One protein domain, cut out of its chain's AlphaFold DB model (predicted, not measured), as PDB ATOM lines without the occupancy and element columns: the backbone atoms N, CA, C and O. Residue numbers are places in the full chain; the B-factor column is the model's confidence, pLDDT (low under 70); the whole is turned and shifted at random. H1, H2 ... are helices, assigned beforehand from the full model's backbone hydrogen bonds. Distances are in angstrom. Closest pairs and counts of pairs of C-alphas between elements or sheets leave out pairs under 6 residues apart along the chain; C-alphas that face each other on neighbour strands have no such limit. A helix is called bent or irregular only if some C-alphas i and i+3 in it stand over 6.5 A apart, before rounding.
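Overview. This is residues 2 to 114 of the 237 residues of the protein "Ferritin-like domain-containing protein" of Ciona intestinalis (UniProt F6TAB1). A long helical hairpin makes the length of this domain: H1, bent but running nearly straight, and H2 lie side by side in opposite directions, and the short helix H3 sits near H1b on the side of H1 away from H2. A long link, residues 62 to 101, leads from the end of H2 past H1 to that same side, where residues 79 to 95 form a narrow loop with two short antiparallel pairings. The printed part has 113 residues with three named helices, H1, H2 and H3 in that order along the chain, and no named strand; its class is all helix. It is compact, with a radius of gyration of the C-alphas of 14.9 A, and elongated in outline, with spans of 48 by 27 by 26 A.

Arrangement. H1, residues 2 to 28, was assigned as one helix by its hydrogen bonds but is bent, with C-alphas 17 and 20 at 6.6 A. Its arms H1a, residues 2 to 17, and H1b, residues 20 to 28, stand at a shallow tilt of 15 degrees. H2, residues 35 to 61, touches H1a with its residues 48 to 59 alone; the closest C-alphas, those of Ile 12 and Met 52, are 4.8 A apart, and the tilt is a shallow 17 degrees, opposite ways. With residues 37 to 45 alone H2 touches H1b; the closest C-alphas, those of Met 26 and Tyr 38, are 5.5 A apart, at a shallow tilt of 25 degrees, opposite ways. H1b and H2 form a helical hairpin. H3, residues 102 to 112, is close to H1b but not clearly touching: the closest C-alphas, those of Tyr 22 and Phe 109, are 7.8 A apart, at a shallow tilt of 28 degrees, opposite ways. H3 is apart from H1a and from H2. In H1a, H1b and H2 every O i to N i+4 pair is within hydrogen-bond range; in H3 5 of 7 are.

Along the chain. H1a begins at C-alpha 2, (208.323, 233.610, 174.599), and measures 22.5 A from first to last C-alpha; H1b measures 12.0 A. H2 is 38.5 A long and begins at C-alpha 35, (179.313, 263.263, 158.797). Residues 79 to 80 pair with 94 to 95, and 83 to 84 with 87 to 88. H3, 14.7 A long, ends at C-alpha 112, (189.610, 242.980, 157.531); it is only just irregular, with C-alphas 107 and 110 at 6.6 A.

Size, cuts and confidence. The two C-alphas farthest apart, those of Glu 2 and Lys 33, are 48.8 A apart. The printed part has no cut. The link from H1 to H2, 6 residues, is short, and that from H2 to H3, 40 residues, is long. The mean pLDDT of the printed part is 94.0, and residue 86 alone is under 70.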
ATOM      1  N   GLU A   2     207.876 232.765 175.723       88.00
ATOM      2  CA  GLU A   2     208.323 233.610 174.599       88.00
ATOM      3  C   GLU A   2     207.363 233.577 173.399       88.00
ATOM      4  O   GLU A   2     206.991 234.620 172.877       88.00
ATOM      5  N   GLU A   3     206.866 232.392 173.038       87.50
ATOM      6  CA  GLU A   3     205.854 232.215 171.985       87.50
ATOM      7  C   GLU A   3     204.605 233.085 172.218       87.50
ATOM      8  O   GLU A   3     204.192 233.822 171.332       87.50
ATOM      9  N   ILE A   4     204.059 233.089 173.438       90.69
ATOM     10  CA  ILE A   4     202.874 233.889 173.794       90.69
ATOM     11  C   ILE A   4     203.150 235.383 173.656       90.69
ATOM     12  O   ILE A   4     202.323 236.120 173.120       90.69
ATOM     13  N   ARG A   5     204.323 235.841 174.109       93.62
ATOM     14  CA  ARG A   5     204.722 237.245 173.965       93.62
ATOM     15  C   ARG A   5     204.804 237.647 172.496       93.62
ATOM     16  O   ARG A   5     204.291 238.703 172.144       93.62
ATOM     17  N   ASN A   6     205.378 236.789 171.655       92.56
ATOM     18  CA  ASN A   6     205.472 237.016 170.215       92.56
ATOM     19  C   ASN A   6     204.093 237.069 169.550       92.56
ATOM     20  O   ASN A   6     203.846 237.968 168.751       92.56
ATOM     21  N   ILE A   7     203.173 236.172 169.918       92.12
ATOM     22  CA  ILE A   7     201.798 236.178 169.399       92.12
ATOM     23  C   ILE A   7     201.064 237.459 169.818       92.12
ATOM     24  O   ILE A   7     200.444 238.111 168.987       92.12
ATOM     25  N   ILE A   8     201.147 237.884 171.079       94.38
ATOM     26  CA  ILE A   8     200.454 239.111 171.513       94.38
ATOM     27  C   ILE A   8     201.070 240.345 170.854       94.38
ATOM     28  O   ILE A   8     200.351 241.241 170.415       94.38
ATOM     29  N   GLN A   9     202.397 240.387 170.743       95.31
ATOM     30  CA  GLN A   9     203.094 241.447 170.029       95.31
ATOM     31  C   GLN A   9     202.703 241.476 168.537       95.31
ATOM     32  O   GLN A   9     202.542 242.559 167.976       95.31
ATOM     33  N   MET A  10     202.460 240.316 167.918       93.56
ATOM     34  CA  MET A  10     201.871 240.228 166.579       93.56
ATOM     35  C   MET A  10     200.486 240.869 166.523       93.56
ATOM     36  O   MET A  10     200.220 241.646 165.611       93.56
ATOM     37  N   GLY A  11     199.647 240.644 167.536       94.38
ATOM     38  CA  GLY A  11     198.352 241.314 167.647       94.38
ATOM     39  C   GLY A  11     198.484 242.835 167.691       94.38
ATOM     40  O   GLY A  11     197.717 243.531 167.046       94.38
ATOM     41  N   ILE A  12     199.494 243.380 168.373       96.44
ATOM     42  CA  ILE A  12     199.758 244.832 168.365       96.44
ATOM     43  C   ILE A  12     200.055 245.327 166.943       96.44
ATOM     44  O   ILE A  12     199.543 246.371 166.544       96.44
ATOM     45  N   TRP A  13     200.865 244.594 166.172       95.69
ATOM     46  CA  TRP A  13     201.178 244.978 164.795       95.69
ATOM     47  C   TRP A  13     199.990 244.817 163.849       95.69
ATOM     48  O   TRP A  13     199.810 245.677 162.996       95.69
ATOM     49  N   VAL A  14     199.152 243.789 164.011       95.06
ATOM     50  CA  VAL A  14     197.912 243.634 163.229       95.06
ATOM     51  C   VAL A  14     197.050 244.890 163.350       95.06
ATOM     52  O   VAL A  14     196.754 245.514 162.336       95.06
ATOM     53  N   GLU A  15     196.755 245.321 164.578       96.56
ATOM     54  CA  GLU A  15     195.962 246.532 164.837       96.56
ATOM     55  C   GLU A  15     196.676 247.806 164.342       96.56
ATOM     56  O   GLU A  15     196.070 248.718 163.782       96.56
ATOM     57  N   LEU A  16     198.006 247.879 164.479       96.44
ATOM     58  CA  LEU A  16     198.783 248.999 163.940       96.44
ATOM     59  C   LEU A  16     198.684 249.092 162.406       96.44
ATOM     60  O   LEU A  16     198.701 250.198 161.867       96.44
ATOM     61  N   TYR A  17     198.577 247.963 161.701       96.81
ATOM     62  CA  TYR A  17     198.483 247.911 160.239       96.81
ATOM     63  C   TYR A  17     197.085 248.286 159.729       96.81
ATOM     64  O   TYR A  17     196.959 248.734 158.584       96.81
ATOM     65  N   THR A  18     196.034 248.133 160.536       96.56
ATOM     66  CA  THR A  18     194.650 248.452 160.146       96.56
ATOM     67  C   THR A  18     194.295 249.921 160.398       96.56
ATOM     68  O   THR A  18     193.520 250.504 159.633       96.56
ATOM     69  N   ILE A  19     194.922 250.577 161.386       97.62
ATOM     70  CA  ILE A  19     194.664 251.989 161.728       97.62
ATOM     71  C   ILE A  19     194.879 252.955 160.534       97.62
ATOM     72  O   ILE A  19     193.962 253.735 160.233       97.62
ATOM     73  N   PRO A  20     196.028 252.962 159.819       97.44
ATOM     74  CA  PRO A  20     196.271 253.931 158.747       97.44
ATOM     75  C   PRO A  20     195.303 253.838 157.554       97.44
ATOM     76  O   PRO A  20     194.865 254.901 157.097       97.44
ATOM     77  N   PRO A  21     194.910 252.647 157.048       97.81
ATOM     78  CA  PRO A  21     193.856 252.517 156.038       97.81
ATOM     79  C   PRO A  21     192.544 253.212 156.429       97.81
ATOM     80  O   PRO A  21     192.029 254.033 155.658       97.81
ATOM     81  N   TYR A  22     192.036 252.959 157.641       98.31
ATOM     82  CA  TYR A  22     190.795 253.573 158.122       98.31
ATOM     83  C   TYR A  22     190.925 255.088 158.283       98.31
ATOM     84  O   TYR A  22     190.070 255.844 157.807       98.31
ATOM     85  N   MET A  23     192.019 255.550 158.893       98.06
ATOM     86  CA  MET A  23     192.265 256.977 159.089       98.06
ATOM     87  C   MET A  23     192.425 257.721 157.762       98.06
ATOM     88  O   MET A  23     191.877 258.812 157.609       98.06
ATOM     89  N   THR A  24     193.123 257.140 156.784       98.12
ATOM     90  CA  THR A  24     193.324 257.758 155.465       98.12
ATOM     91  C   THR A  24     191.990 257.948 154.747       98.12
ATOM     92  O   THR A  24     191.683 259.052 154.282       98.12
ATOM     93  N   ALA A  25     191.147 256.911 154.718       98.00
ATOM     94  CA  ALA A  25     189.818 257.018 154.132       98.00
ATOM     95  C   ALA A  25     188.953 258.036 154.892       98.00
ATOM     96  O   ALA A  25     188.337 258.901 154.265       98.00
ATOM     97  N   MET A  26     188.961 258.008 156.228       97.69
ATOM     98  CA  MET A  26     188.227 258.960 157.070       97.69
ATOM     99  C   MET A  26     188.628 260.412 156.783       97.69
ATOM    100  O   MET A  26     187.760 261.263 156.591       97.69
ATOM    101  N   LEU A  27     189.930 260.702 156.744       97.38
ATOM    102  CA  LEU A  27     190.464 262.055 156.566       97.38
ATOM    103  C   LEU A  27     190.295 262.584 155.137       97.38
ATOM    104  O   LEU A  27     190.311 263.795 154.931       97.38
ATOM    105  N   SER A  28     190.075 261.707 154.157       97.75
ATOM    106  CA  SER A  28     189.742 262.121 152.789       97.75
ATOM    107  C   SER A  28     188.307 262.656 152.635       97.75
ATOM    108  O   SER A  28     187.986 263.312 151.640       97.75
ATOM    109  N   LEU A  29     187.424 262.382 153.605       96.69
ATOM    110  CA  LEU A  29     186.030 262.811 153.562       96.69
ATOM    111  C   LEU A  29     185.884 264.291 153.924       96.69
ATOM    112  O   LEU A  29     186.389 264.775 154.935       96.69
ATOM    113  N   LYS A  30     185.045 264.990 153.157       94.06
ATOM    114  CA  LYS A  30     184.514 266.304 153.538       94.06
ATOM    115  C   LYS A  30     183.522 266.139 154.688       94.06
ATOM    116  O   LYS A  30     182.360 265.785 154.462       94.06
ATOM    117  N   ARG A  31     183.993 266.338 155.921       89.50
ATOM    118  CA  ARG A  31     183.263 266.042 157.168       89.50
ATOM    119  C   ARG A  31     181.893 266.717 157.246       89.50
ATOM    120  O   ARG A  31     180.955 266.133 157.780       89.50
ATOM    121  N   GLU A  32     181.762 267.918 156.694       92.25
ATOM    122  CA  GLU A  32     180.511 268.674 156.632       92.25
ATOM    123  C   GLU A  32     179.452 268.024 155.728       92.25
ATOM    124  O   GLU A  32     178.261 268.219 155.953       92.25
ATOM    125  N   LYS A  33     179.871 267.219 154.741       93.62
ATOM    126  CA  LYS A  33     178.977 266.526 153.800       93.62
ATOM    127  C   LYS A  33     178.712 265.072 154.183       93.62
ATOM    128  O   LYS A  33     177.604 264.588 153.992       93.62
ATOM    129  N   PHE A  34     179.714 264.380 154.724       95.50
ATOM    130  CA  PHE A  34     179.672 262.935 154.981       95.50
ATOM    131  C   PHE A  34     179.855 262.604 156.465       95.50
ATOM    132  O   PHE A  34     180.616 261.710 156.830       95.50
ATOM    133  N   LYS A  35     179.165 263.350 157.335       96.31
ATOM    134  CA  LYS A  35     179.313 263.263 158.797       96.31
ATOM    135  C   LYS A  35     179.103 261.850 159.347       96.31
ATOM    136  O   LYS A  35     179.830 261.444 160.247       96.31
ATOM    137  N   GLU A  36     178.123 261.118 158.826       96.88
ATOM    138  CA  GLU A  36     177.814 259.755 159.273       96.88
ATOM    139  C   GLU A  36     178.955 258.784 158.953       96.88
ATOM    140  O   GLU A  36     179.514 258.182 159.864       96.88
ATOM    141  N   VAL A  37     179.378 258.720 157.686       96.50
ATOM    142  CA  VAL A  37     180.498 257.872 157.241       96.50
ATOM    143  C   VAL A  37     181.783 258.220 157.994       96.50
ATOM    144  O   VAL A  37     182.489 257.332 158.464       96.50
ATOM    145  N   TYR A  38     182.058 259.517 158.167       97.81
ATOM    146  CA  TYR A  38     183.196 259.988 158.952       97.81
ATOM    147  C   TYR A  38     183.152 259.448 160.387       97.81
ATOM    148  O   TYR A  38     184.159 258.970 160.898       97.81
ATOM    149  N   ASN A  39     181.994 259.524 161.050       97.38
ATOM    150  CA  ASN A  39     181.851 259.061 162.428       97.38
ATOM    151  C   ASN A  39     181.969 257.537 162.550       97.38
ATOM    152  O   ASN A  39     182.541 257.076 163.533       97.38
ATOM    153  N   ILE A  40     181.479 256.775 161.567       97.50
ATOM    154  CA  ILE A  40     181.639 255.315 161.529       97.50
ATOM    155  C   ILE A  40     183.124 254.957 161.432       97.50
ATOM    156  O   ILE A  40     183.636 254.254 162.296       97.50
ATOM    157  N   LEU A  41     183.843 255.507 160.446       97.44
ATOM    158  CA  LEU A  41     185.278 255.240 160.283       97.44
ATOM    159  C   LEU A  41     186.095 255.712 161.488       97.44
ATOM    160  O   LEU A  41     187.074 255.068 161.862       97.44
ATOM    161  N   LYS A  42     185.680 256.815 162.124       97.44
ATOM    162  CA  LYS A  42     186.274 257.272 163.379       97.44
ATOM    163  C   LYS A  42     186.077 256.252 164.500       97.44
ATOM    164  O   LYS A  42     187.024 256.034 165.250       97.44
ATOM    165  N   SER A  43     184.876 255.678 164.638       97.88
ATOM    166  CA  SER A  43     184.593 254.643 165.643       97.88
ATOM    167  C   SER A  43     185.519 253.455 165.439       97.88
ATOM    168  O   SER A  43     186.296 253.161 166.337       97.88
ATOM    169  N   VAL A  44     185.550 252.903 164.219       97.31
ATOM    170  CA  VAL A  44     186.413 251.767 163.860       97.31
ATOM    171  C   VAL A  44     187.880 252.083 164.152       97.31
ATOM    172  O   VAL A  44     188.509 251.392 164.934       97.31
ATOM    173  N   SER A  45     188.408 253.212 163.663       97.25
ATOM    174  CA  SER A  45     189.809 253.596 163.931       97.25
ATOM    175  C   SER A  45     190.122 253.735 165.430       97.25
ATOM    176  O   SER A  45     191.251 253.510 165.852       97.25
ATOM    177  N   THR A  46     189.142 254.157 166.238       97.69
ATOM    178  CA  THR A  46     189.298 254.280 167.697       97.69
ATOM    179  C   THR A  46     189.263 252.907 168.373       97.69
ATOM    180  O   THR A  46     189.982 252.700 169.349       97.69
ATOM    181  N   GLU A  47     188.448 251.984 167.864       96.75
ATOM    182  CA  GLU A  47     188.368 250.594 168.322       96.75
ATOM    183  C   GLU A  47     189.676 249.843 168.026       96.75
ATOM    184  O   GLU A  47     190.245 249.276 168.954       96.75
ATOM    185  N   GLU A  48     190.258 249.982 166.832       97.38
ATOM    186  CA  GLU A  48     191.570 249.389 166.502       97.38
ATOM    187  C   GLU A  48     192.696 249.930 167.411       97.38
ATOM    188  O   GLU A  48     193.536 249.192 167.927       97.38
ATOM    189  N   MET A  49     192.693 251.237 167.712       98.00
ATOM    190  CA  MET A  49     193.635 251.813 168.688       98.00
ATOM    191  C   MET A  49     193.430 251.241 170.094       98.00
ATOM    192  O   MET A  49     194.404 251.031 170.823       98.00
ATOM    193  N   LEU A  50     192.179 250.997 170.492       96.94
ATOM    194  CA  LEU A  50     191.866 250.365 171.768       96.94
ATOM    195  C   LEU A  50     192.370 248.917 171.793       96.94
ATOM    196  O   LEU A  50     193.017 248.541 172.765       96.94
ATOM    197  N   HIS A  51     192.130 248.129 170.746       95.62
ATOM    198  CA  HIS A  51     192.628 246.756 170.622       95.62
ATOM    199  C   HIS A  51     194.157 246.700 170.696       95.62
ATOM    200  O   HIS A  51     194.706 245.927 171.482       95.62
ATOM    201  N   MET A  52     194.851 247.593 169.982       96.94
ATOM    202  CA  MET A  52     196.309 247.718 170.047       96.94
ATOM    203  C   MET A  52     196.791 247.953 171.488       96.94
ATOM    204  O   MET A  52     197.724 247.298 171.960       96.94
ATOM    205  N   VAL A  53     196.139 248.868 172.216       97.38
ATOM    206  CA  VAL A  53     196.465 249.169 173.620       97.38
ATOM    207  C   VAL A  53     196.128 247.999 174.546       97.38
ATOM    208  O   VAL A  53     196.895 247.715 175.465       97.38
ATOM    209  N   LEU A  54     195.019 247.292 174.321       94.75
ATOM    210  CA  LEU A  54     194.657 246.104 175.096       94.75
ATOM    211  C   LEU A  54     195.698 244.993 174.914       94.75
ATOM    212  O   LEU A  54     196.194 244.473 175.912       94.75
ATOM    213  N   ASN A  55     196.113 244.712 173.678       95.88
ATOM    214  CA  ASN A  55     197.191 243.764 173.386       95.88
ATOM    215  C   ASN A  55     198.500 244.188 174.076       95.88
ATOM    216  O   ASN A  55     199.155 243.377 174.733       95.88
ATOM    217  N   ALA A  56     198.854 245.476 174.022       96.75
ATOM    218  CA  ALA A  56     200.028 246.014 174.710       96.75
ATOM    219  C   ALA A  56     199.954 245.859 176.240       96.75
ATOM    220  O   ALA A  56     200.953 245.525 176.879       96.75
ATOM    221  N   ASN A  57     198.780 246.062 176.838       95.62
ATOM    222  CA  ASN A  57     198.569 245.879 178.273       95.62
ATOM    223  C   ASN A  57     198.711 244.410 178.682       95.62
ATOM    224  O   ASN A  57     199.386 244.123 179.672       95.62
ATOM    225  N   VAL A  58     198.142 243.483 177.905       92.44
ATOM    226  CA  VAL A  58     198.306 242.043 178.146       92.44
ATOM    227  C   VAL A  58     199.781 241.658 178.030       92.44
ATOM    228  O   VAL A  58     200.314 241.029 178.944       92.44
ATOM    229  N   LEU A  59     200.486 242.108 176.986       95.25
ATOM    230  CA  LEU A  59     201.916 241.838 176.816       95.25
ATOM    231  C   LEU A  59     202.755 242.368 177.987       95.25
ATOM    232  O   LEU A  59     203.607 241.645 178.505       95.25
ATOM    233  N   ASN A  60     202.492 243.599 178.434       95.25
ATOM    234  CA  ASN A  60     203.133 244.176 179.618       95.25
ATOM    235  C   ASN A  60     202.862 243.338 180.877       95.25
ATOM    236  O   ASN A  60     203.781 243.099 181.661       95.25
ATOM    237  N   SER A  61     201.626 242.861 181.068       91.06
ATOM    238  CA  SER A  61     201.231 242.098 182.262       91.06
ATOM    239  C   SER A  61     201.979 240.768 182.409       91.06
ATOM    240  O   SER A  61     202.300 240.363 183.523       91.06
ATOM    241  N   ILE A  62     202.354 240.138 181.291       89.00
ATOM    242  CA  ILE A  62     203.143 238.895 181.266       89.00
ATOM    243  C   ILE A  62     204.663 239.151 181.171       89.00
ATOM    244  O   ILE A  62     205.448 238.260 180.816       89.00
ATOM    245  N   GLY A  63     205.098 240.383 181.457       91.38
ATOM    246  CA  GLY A  63     206.502 240.802 181.486       91.38
ATOM    247  C   GLY A  63     207.149 241.019 180.115       91.38
ATOM    248  O   GLY A  63     208.377 241.043 180.022       91.38
ATOM    249  N   GLY A  64     206.355 241.127 179.048       94.81
ATOM    250  CA  GLY A  64     206.822 241.567 177.734       94.81
ATOM    251  C   GLY A  64     206.958 243.090 177.648       94.81
ATOM    252  O   GLY A  64     206.585 243.817 178.565       94.81
ATOM    253  N   LYS A  65     207.507 243.578 176.531       96.12
ATOM    254  CA  LYS A  65     207.645 245.011 176.244       96.12
ATOM    255  C   LYS A  65     207.048 245.307 174.868       96.12
ATOM    256  O   LYS A  65     207.677 244.938 173.879       96.12
ATOM    257  N   PRO A  66     205.870 245.953 174.799       96.75
ATOM    258  CA  PRO A  66     205.267 246.381 173.546       96.75
ATOM    259  C   PRO A  66     206.230 247.203 172.696       96.75
ATOM    260  O   PRO A  66     206.833 248.162 173.180       96.75
ATOM    261  N   ASN A  67     206.340 246.843 171.425       94.75
ATOM    262  CA  ASN A  67     207.136 247.546 170.436       94.75
ATOM    263  C   ASN A  67     206.255 247.969 169.259       94.75
ATOM    264  O   ASN A  67     205.645 247.137 168.593       94.75
ATOM    265  N   THR A  68     206.204 249.269 168.997       94.19
ATOM    266  CA  THR A  68     205.486 249.872 167.863       94.19
ATOM    267  C   THR A  68     206.406 250.710 166.975       94.19
ATOM    268  O   THR A  68     205.941 251.398 166.073       94.19
ATOM    269  N   THR A  69     207.715 250.682 167.238       94.00
ATOM    270  CA  THR A  69     208.712 251.565 166.614       94.00
ATOM    271  C   THR A  69     209.783 250.811 165.836       94.00
ATOM    272  O   THR A  69     210.658 251.440 165.247       94.00
ATOM    273  N   ASP A  70     209.761 249.479 165.858       92.31
ATOM    274  CA  ASP A  70     210.673 248.664 165.063       92.31
ATOM    275  C   ASP A  70     210.431 248.900 163.573       92.31
ATOM    276  O   ASP A  70     209.376 248.559 163.038       92.31
ATOM    277  N   THR A  71     211.427 249.470 162.902       90.38
ATOM    278  CA  THR A  71     211.361 249.819 161.482       90.38
ATOM    279  C   THR A  71     211.150 248.613 160.579       90.38
ATOM    280  O   THR A  71     210.619 248.785 159.491       90.38
ATOM    281  N   PHE A  72     211.549 247.409 161.008       89.88
ATOM    282  CA  PHE A  72     211.273 246.186 160.254       89.88
ATOM    283  C   PHE A  72     209.776 245.860 160.230       89.88
ATOM    284  O   PHE A  72     209.276 245.334 159.241       89.88
ATOM    285  N   TRP A  73     209.063 246.188 161.310       90.38
ATOM    286  CA  TRP A  73     207.643 245.886 161.470       90.38
ATOM    287  C   TRP A  73     206.728 247.050 161.108       90.38
ATOM    288  O   TRP A  73     205.518 246.861 161.120       90.38
ATOM    289  N   LEU A  74     207.237 248.240 160.789       91.06
ATOM    290  CA  LEU A  74     206.377 249.336 160.342       91.06
ATOM    291  C   LEU A  74     205.795 249.035 158.948       91.06
ATOM    292  O   LEU A  74     206.542 248.618 158.064       91.06
ATOM    293  N   PRO A  75     204.484 249.253 158.727       92.75
ATOM    294  CA  PRO A  75     203.857 248.946 157.449       92.75
ATOM    295  C   PRO A  75     204.321 249.910 156.349       92.75
ATOM    296  O   PRO A  75     204.201 251.129 156.495       92.75
ATOM    297  N   ASP A  76     204.775 249.360 155.221       94.25
ATOM    298  CA  ASP A  76     205.026 250.098 153.978       94.25
ATOM    299  C   ASP A  76     203.913 249.784 152.971       94.25
ATOM    300  O   ASP A  76     203.914 248.743 152.316       94.25
ATOM    301  N   TYR A  77     202.889 250.638 152.914       95.81
ATOM    302  CA  TYR A  77     201.710 250.375 152.090       95.81
ATOM    303  C   TYR A  77     201.998 250.585 150.591       95.81
ATOM    304  O   TYR A  77     202.563 251.614 150.218       95.81
ATOM    305  N   PRO A  78     201.488 249.714 149.700       96.69
ATOM    306  CA  PRO A  78     200.616 248.576 149.986       96.69
ATOM    307  C   PRO A  78     201.378 247.371 150.561       96.69
ATOM    308  O   PRO A  78     202.426 246.994 150.049       96.69
ATOM    309  N   THR A  79     200.810 246.729 151.583       95.62
ATOM    310  CA  THR A  79     201.426 245.590 152.290       95.62
ATOM    311  C   THR A  79     200.384 244.532 152.634       95.62
ATOM    312  O   THR A  79     199.194 244.825 152.685       95.62
ATOM    313  N   THR A  80     200.803 243.302 152.910       93.94
ATOM    314  CA  THR A  80     199.960 242.319 153.606       93.94
ATOM    315  C   THR A  80     199.955 242.591 155.112       93.94
ATOM    316  O   THR A  80     200.743 243.402 155.613       93.94
ATOM    317  N   LEU A  81     199.085 241.896 155.847       92.25
ATOM    318  CA  LEU A  81     199.176 241.829 157.306       92.25
ATOM    319  C   LEU A  81     200.513 241.201 157.746       92.25
ATOM    320  O   LEU A  81     201.115 240.428 156.987       92.25
ATOM    321  N   PRO A  82     201.003 241.545 158.951       89.19
ATOM    322  CA  PRO A  82     202.266 241.024 159.444       89.19
ATOM    323  C   PRO A  82     202.155 239.514 159.694       89.19
ATOM    324  O   PRO A  82     201.107 238.991 160.075       89.19
ATOM    325  N   SER A  83     203.259 238.807 159.465       84.38
ATOM    326  CA  SER A  83     203.369 237.366 159.704       84.38
ATOM    327  C   SER A  83     204.676 237.053 160.426       84.38
ATOM    328  O   SER A  83     205.691 237.717 160.218       84.38
ATOM    329  N   MET A  84     204.655 236.057 161.313       77.75
ATOM    330  CA  MET A  84     205.843 235.608 162.046       77.75
ATOM    331  C   MET A  84     205.818 234.095 162.203       77.75
ATOM    332  O   MET A  84     204.889 233.532 162.780       77.75
ATOM    333  N   GLY A  85     206.874 233.434 161.726       76.62
ATOM    334  CA  GLY A  85     206.977 231.978 161.783       76.62
ATOM    335  C   GLY A  85     205.813 231.312 161.050       76.62
ATOM    336  O   GLY A  85     205.616 231.541 159.861       76.62
ATOM    337  N   PHE A  86     205.046 230.496 161.773       69.25
ATOM    338  CA  PHE A  86     203.887 229.778 161.236       69.25
ATOM    339  C   PHE A  86     202.585 230.599 161.255       69.25
ATOM    340  O   PHE A  86     201.603 230.186 160.646       69.25
ATOM    341  N   TYR A  87     202.563 231.769 161.903       74.50
ATOM    342  CA  TYR A  87     201.366 232.606 162.001       74.50
ATOM    343  C   TYR A  87     201.234 233.502 160.762       74.50
ATOM    344  O   TYR A  87     201.895 234.541 160.667       74.50
ATOM    345  N   GLN A  88     200.389 233.095 159.810       82.38
ATOM    346  CA  GLN A  88     200.106 233.827 158.569       82.38
ATOM    347  C   GLN A  88     198.687 234.395 158.568       82.38
ATOM    348  O   GLN A  88     197.746 233.759 158.110       82.38
ATOM    349  N   ILE A  89     198.524 235.631 159.025       87.56
ATOM    350  CA  ILE A  89     197.198 236.234 159.169       87.56
ATOM    351  C   ILE A  89     196.750 236.802 157.819       87.56
ATOM    352  O   ILE A  89     197.355 237.748 157.326       87.56
ATOM    353  N   ARG A  90     195.686 236.236 157.233       87.19
ATOM    354  CA  ARG A  90     195.046 236.691 155.982       87.19
ATOM    355  C   ARG A  90     196.051 237.126 154.897       87.19
ATOM    356  O   ARG A  90     196.016 238.276 154.452       87.19
ATOM    357  N   PRO A  91     196.942 236.220 154.438       87.31
ATOM    358  CA  PRO A  91     197.943 236.542 153.414       87.31
ATOM    359  C   PRO A  91     197.318 236.920 152.059       87.31
ATOM    360  O   PRO A  91     197.995 237.457 151.187       87.31
ATOM    361  N   ASP A  92     196.027 236.640 151.878       89.69
ATOM    362  CA  ASP A  92     195.223 236.994 150.712       89.69
ATOM    363  C   ASP A  92     194.798 238.472 150.675       89.69
ATOM    364  O   ASP A  92     194.433 238.969 149.608       89.69
ATOM    365  N   ILE A  93     194.849 239.192 151.802       91.69
ATOM    366  CA  ILE A  93     194.486 240.613 151.853       91.69
ATOM    367  C   ILE A  93     195.721 241.478 151.613       91.69
ATOM    368  O   ILE A  93     196.715 241.398 152.334       91.69
ATOM    369  N   THR A  94     195.612 242.402 150.657       95.56
ATOM    370  CA  THR A  94     196.546 243.526 150.527       95.56
ATOM    371  C   THR A  94     195.941 244.775 151.158       95.56
ATOM    372  O   THR A  94     194.952 245.324 150.673       95.56
ATOM    373  N   LEU A  95     196.555 245.250 152.235       96.19
ATOM    374  CA  LEU A  95     196.233 246.515 152.871       96.19
ATOM    375  C   LEU A  95     196.762 247.661 152.017       96.19
ATOM    376  O   LEU A  95     197.943 247.719 151.665       96.19
ATOM    377  N   THR A  96     195.884 248.604 151.706       96.56
ATOM    378  CA  THR A  96     196.219 249.790 150.921       96.56
ATOM    379  C   THR A  96     195.704 251.040 151.621       96.56
ATOM    380  O   THR A  96     194.733 250.994 152.378       96.56
ATOM    381  N   ILE A  97     196.362 252.170 151.369       97.19
ATOM    382  CA  ILE A  97     195.910 253.486 151.823       97.19
ATOM    383  C   ILE A  97     195.350 254.252 150.625       97.19
ATOM    384  O   ILE A  97     196.028 254.456 149.621       97.19
ATOM    385  N   ALA A  98     194.085 254.656 150.707       97.56
ATOM    386  CA  ALA A  98     193.411 255.371 149.631       97.56
ATOM    387  C   ALA A  98     192.299 256.282 150.173       97.56
ATOM    388  O   ALA A  98     191.778 256.043 151.267       97.56
ATOM    389  N   PRO A  99     191.884 257.311 149.408       98.06
ATOM    390  CA  PRO A  99     190.668 258.056 149.701       98.06
ATOM    391  C   PRO A  99     189.433 257.152 149.783       98.06
ATOM    392  O   PRO A  99     189.353 256.106 149.130       98.06
ATOM    393  N   PHE A 100     188.430 257.591 150.544       97.94
ATOM    394  CA  PHE A 100     187.189 256.856 150.731       97.94
ATOM    395  C   PHE A 100     186.497 256.598 149.391       97.94
ATOM    396  O   PHE A 100     186.184 257.511 148.626       97.94
ATOM    397  N   SER A 101     186.225 255.327 149.129       97.56
ATOM    398  CA  SER A 101     185.556 254.842 147.931       97.56
ATOM    399  C   SER A 101     184.840 253.530 148.242       97.56
ATOM    400  O   SER A 101     185.101 252.879 149.250       97.56
ATOM    401  N   ARG A 102     183.933 253.099 147.364       97.25
ATOM    402  CA  ARG A 102     183.314 251.773 147.515       97.25
ATOM    403  C   ARG A 102     184.330 250.636 147.371       97.25
ATOM    404  O   ARG A 102     184.132 249.597 147.985       97.25
ATOM    405  N   ALA A 103     185.391 250.852 146.590       97.31
ATOM    406  CA  ALA A 103     186.459 249.879 146.396       97.31
ATOM    407  C   ALA A 103     187.228 249.645 147.703       97.31
ATOM    408  O   ALA A 103     187.247 248.522 148.179       97.31
ATOM    409  N   ILE A 104     187.733 250.696 148.369       97.44
ATOM    410  CA  ILE A 104     188.474 250.513 149.636       97.44
ATOM    411  C   ILE A 104     187.606 249.877 150.735       97.44
ATOM    412  O   ILE A 104     188.081 249.043 151.499       97.44
ATOM    413  N   VAL A 105     186.308 250.206 150.774       97.31
ATOM    414  CA  VAL A 105     185.371 249.571 151.712       97.31
ATOM    415  C   VAL A 105     185.242 248.076 151.429       97.31
ATOM    416  O   VAL A 105     185.337 247.279 152.352       97.31
ATOM    417  N   LYS A 106     185.023 247.691 150.171       96.75
ATOM    418  CA  LYS A 106     184.777 246.296 149.801       96.75
ATOM    419  C   LYS A 106     186.046 245.446 149.843       96.75
ATOM    420  O   LYS A 106     186.014 244.345 150.371       96.75
ATOM    421  N   ASP A 107     187.123 245.956 149.267       95.25
ATOM    422  CA  ASP A 107     188.317 245.174 148.956       95.25
ATOM    423  C   ASP A 107     189.327 245.176 150.116       95.25
ATOM    424  O   ASP A 107     190.213 244.329 150.152       95.25
ATOM    425  N   VAL A 108     189.192 246.108 151.072       95.75
ATOM    426  CA  VAL A 108     190.054 246.190 152.263       95.75
ATOM    427  C   VAL A 108     189.231 246.091 153.547       95.75
ATOM    428  O   VAL A 108     189.370 245.115 154.272       95.75
ATOM    429  N   PHE A 109     188.337 247.044 153.834       97.00
ATOM    430  CA  PHE A 109     187.681 247.115 155.154       97.00
ATOM    431  C   PHE A 109     186.782 245.912 155.451       97.00
ATOM    432  O   PHE A 109     186.878 245.313 156.514       97.00
ATOM    433  N   MET A 110     185.937 245.510 154.502       95.81
ATOM    434  CA  MET A 110     185.075 244.336 154.674       95.81
ATOM    435  C   MET A 110     185.867 243.030 154.775       95.81
ATOM    436  O   MET A 110     185.383 242.082 155.385       95.81
ATOM    437  N   GLU A 111     187.058 242.968 154.177       94.50
ATOM    438  CA  GLU A 111     187.915 241.790 154.270       94.50
ATOM    439  C   GLU A 111     188.670 241.732 155.600       94.50
ATOM    440  O   GLU A 111     188.822 240.631 156.130       94.50
ATOM    441  N   ILE A 112     189.076 242.879 156.162       94.12
ATOM    442  CA  ILE A 112     189.610 242.980 157.531       94.12
ATOM    443  C   ILE A 112     188.531 242.548 158.535       94.12
ATOM    444  O   ILE A 112     188.737 241.603 159.288       94.12
ATOM    445  N   GLU A 113     187.342 243.155 158.477       92.69
ATOM    446  CA  GLU A 113     186.242 242.922 159.435       92.69
ATOM    447  C   GLU A 113     185.415 241.662 159.151       92.69
ATOM    448  O   GLU A 113     184.316 241.469 159.687       92.69
ATOM    449  N   LYS A 114     185.895 240.805 158.249       91.81
ATOM    450  CA  LYS A 114     185.171 239.603 157.863       91.81
ATOM    451  C   LYS A 114     184.996 238.714 159.095       91.81
ATOM    452  O   LYS A 114     185.997 238.325 159.705       91.81
TER     453      LYS A 114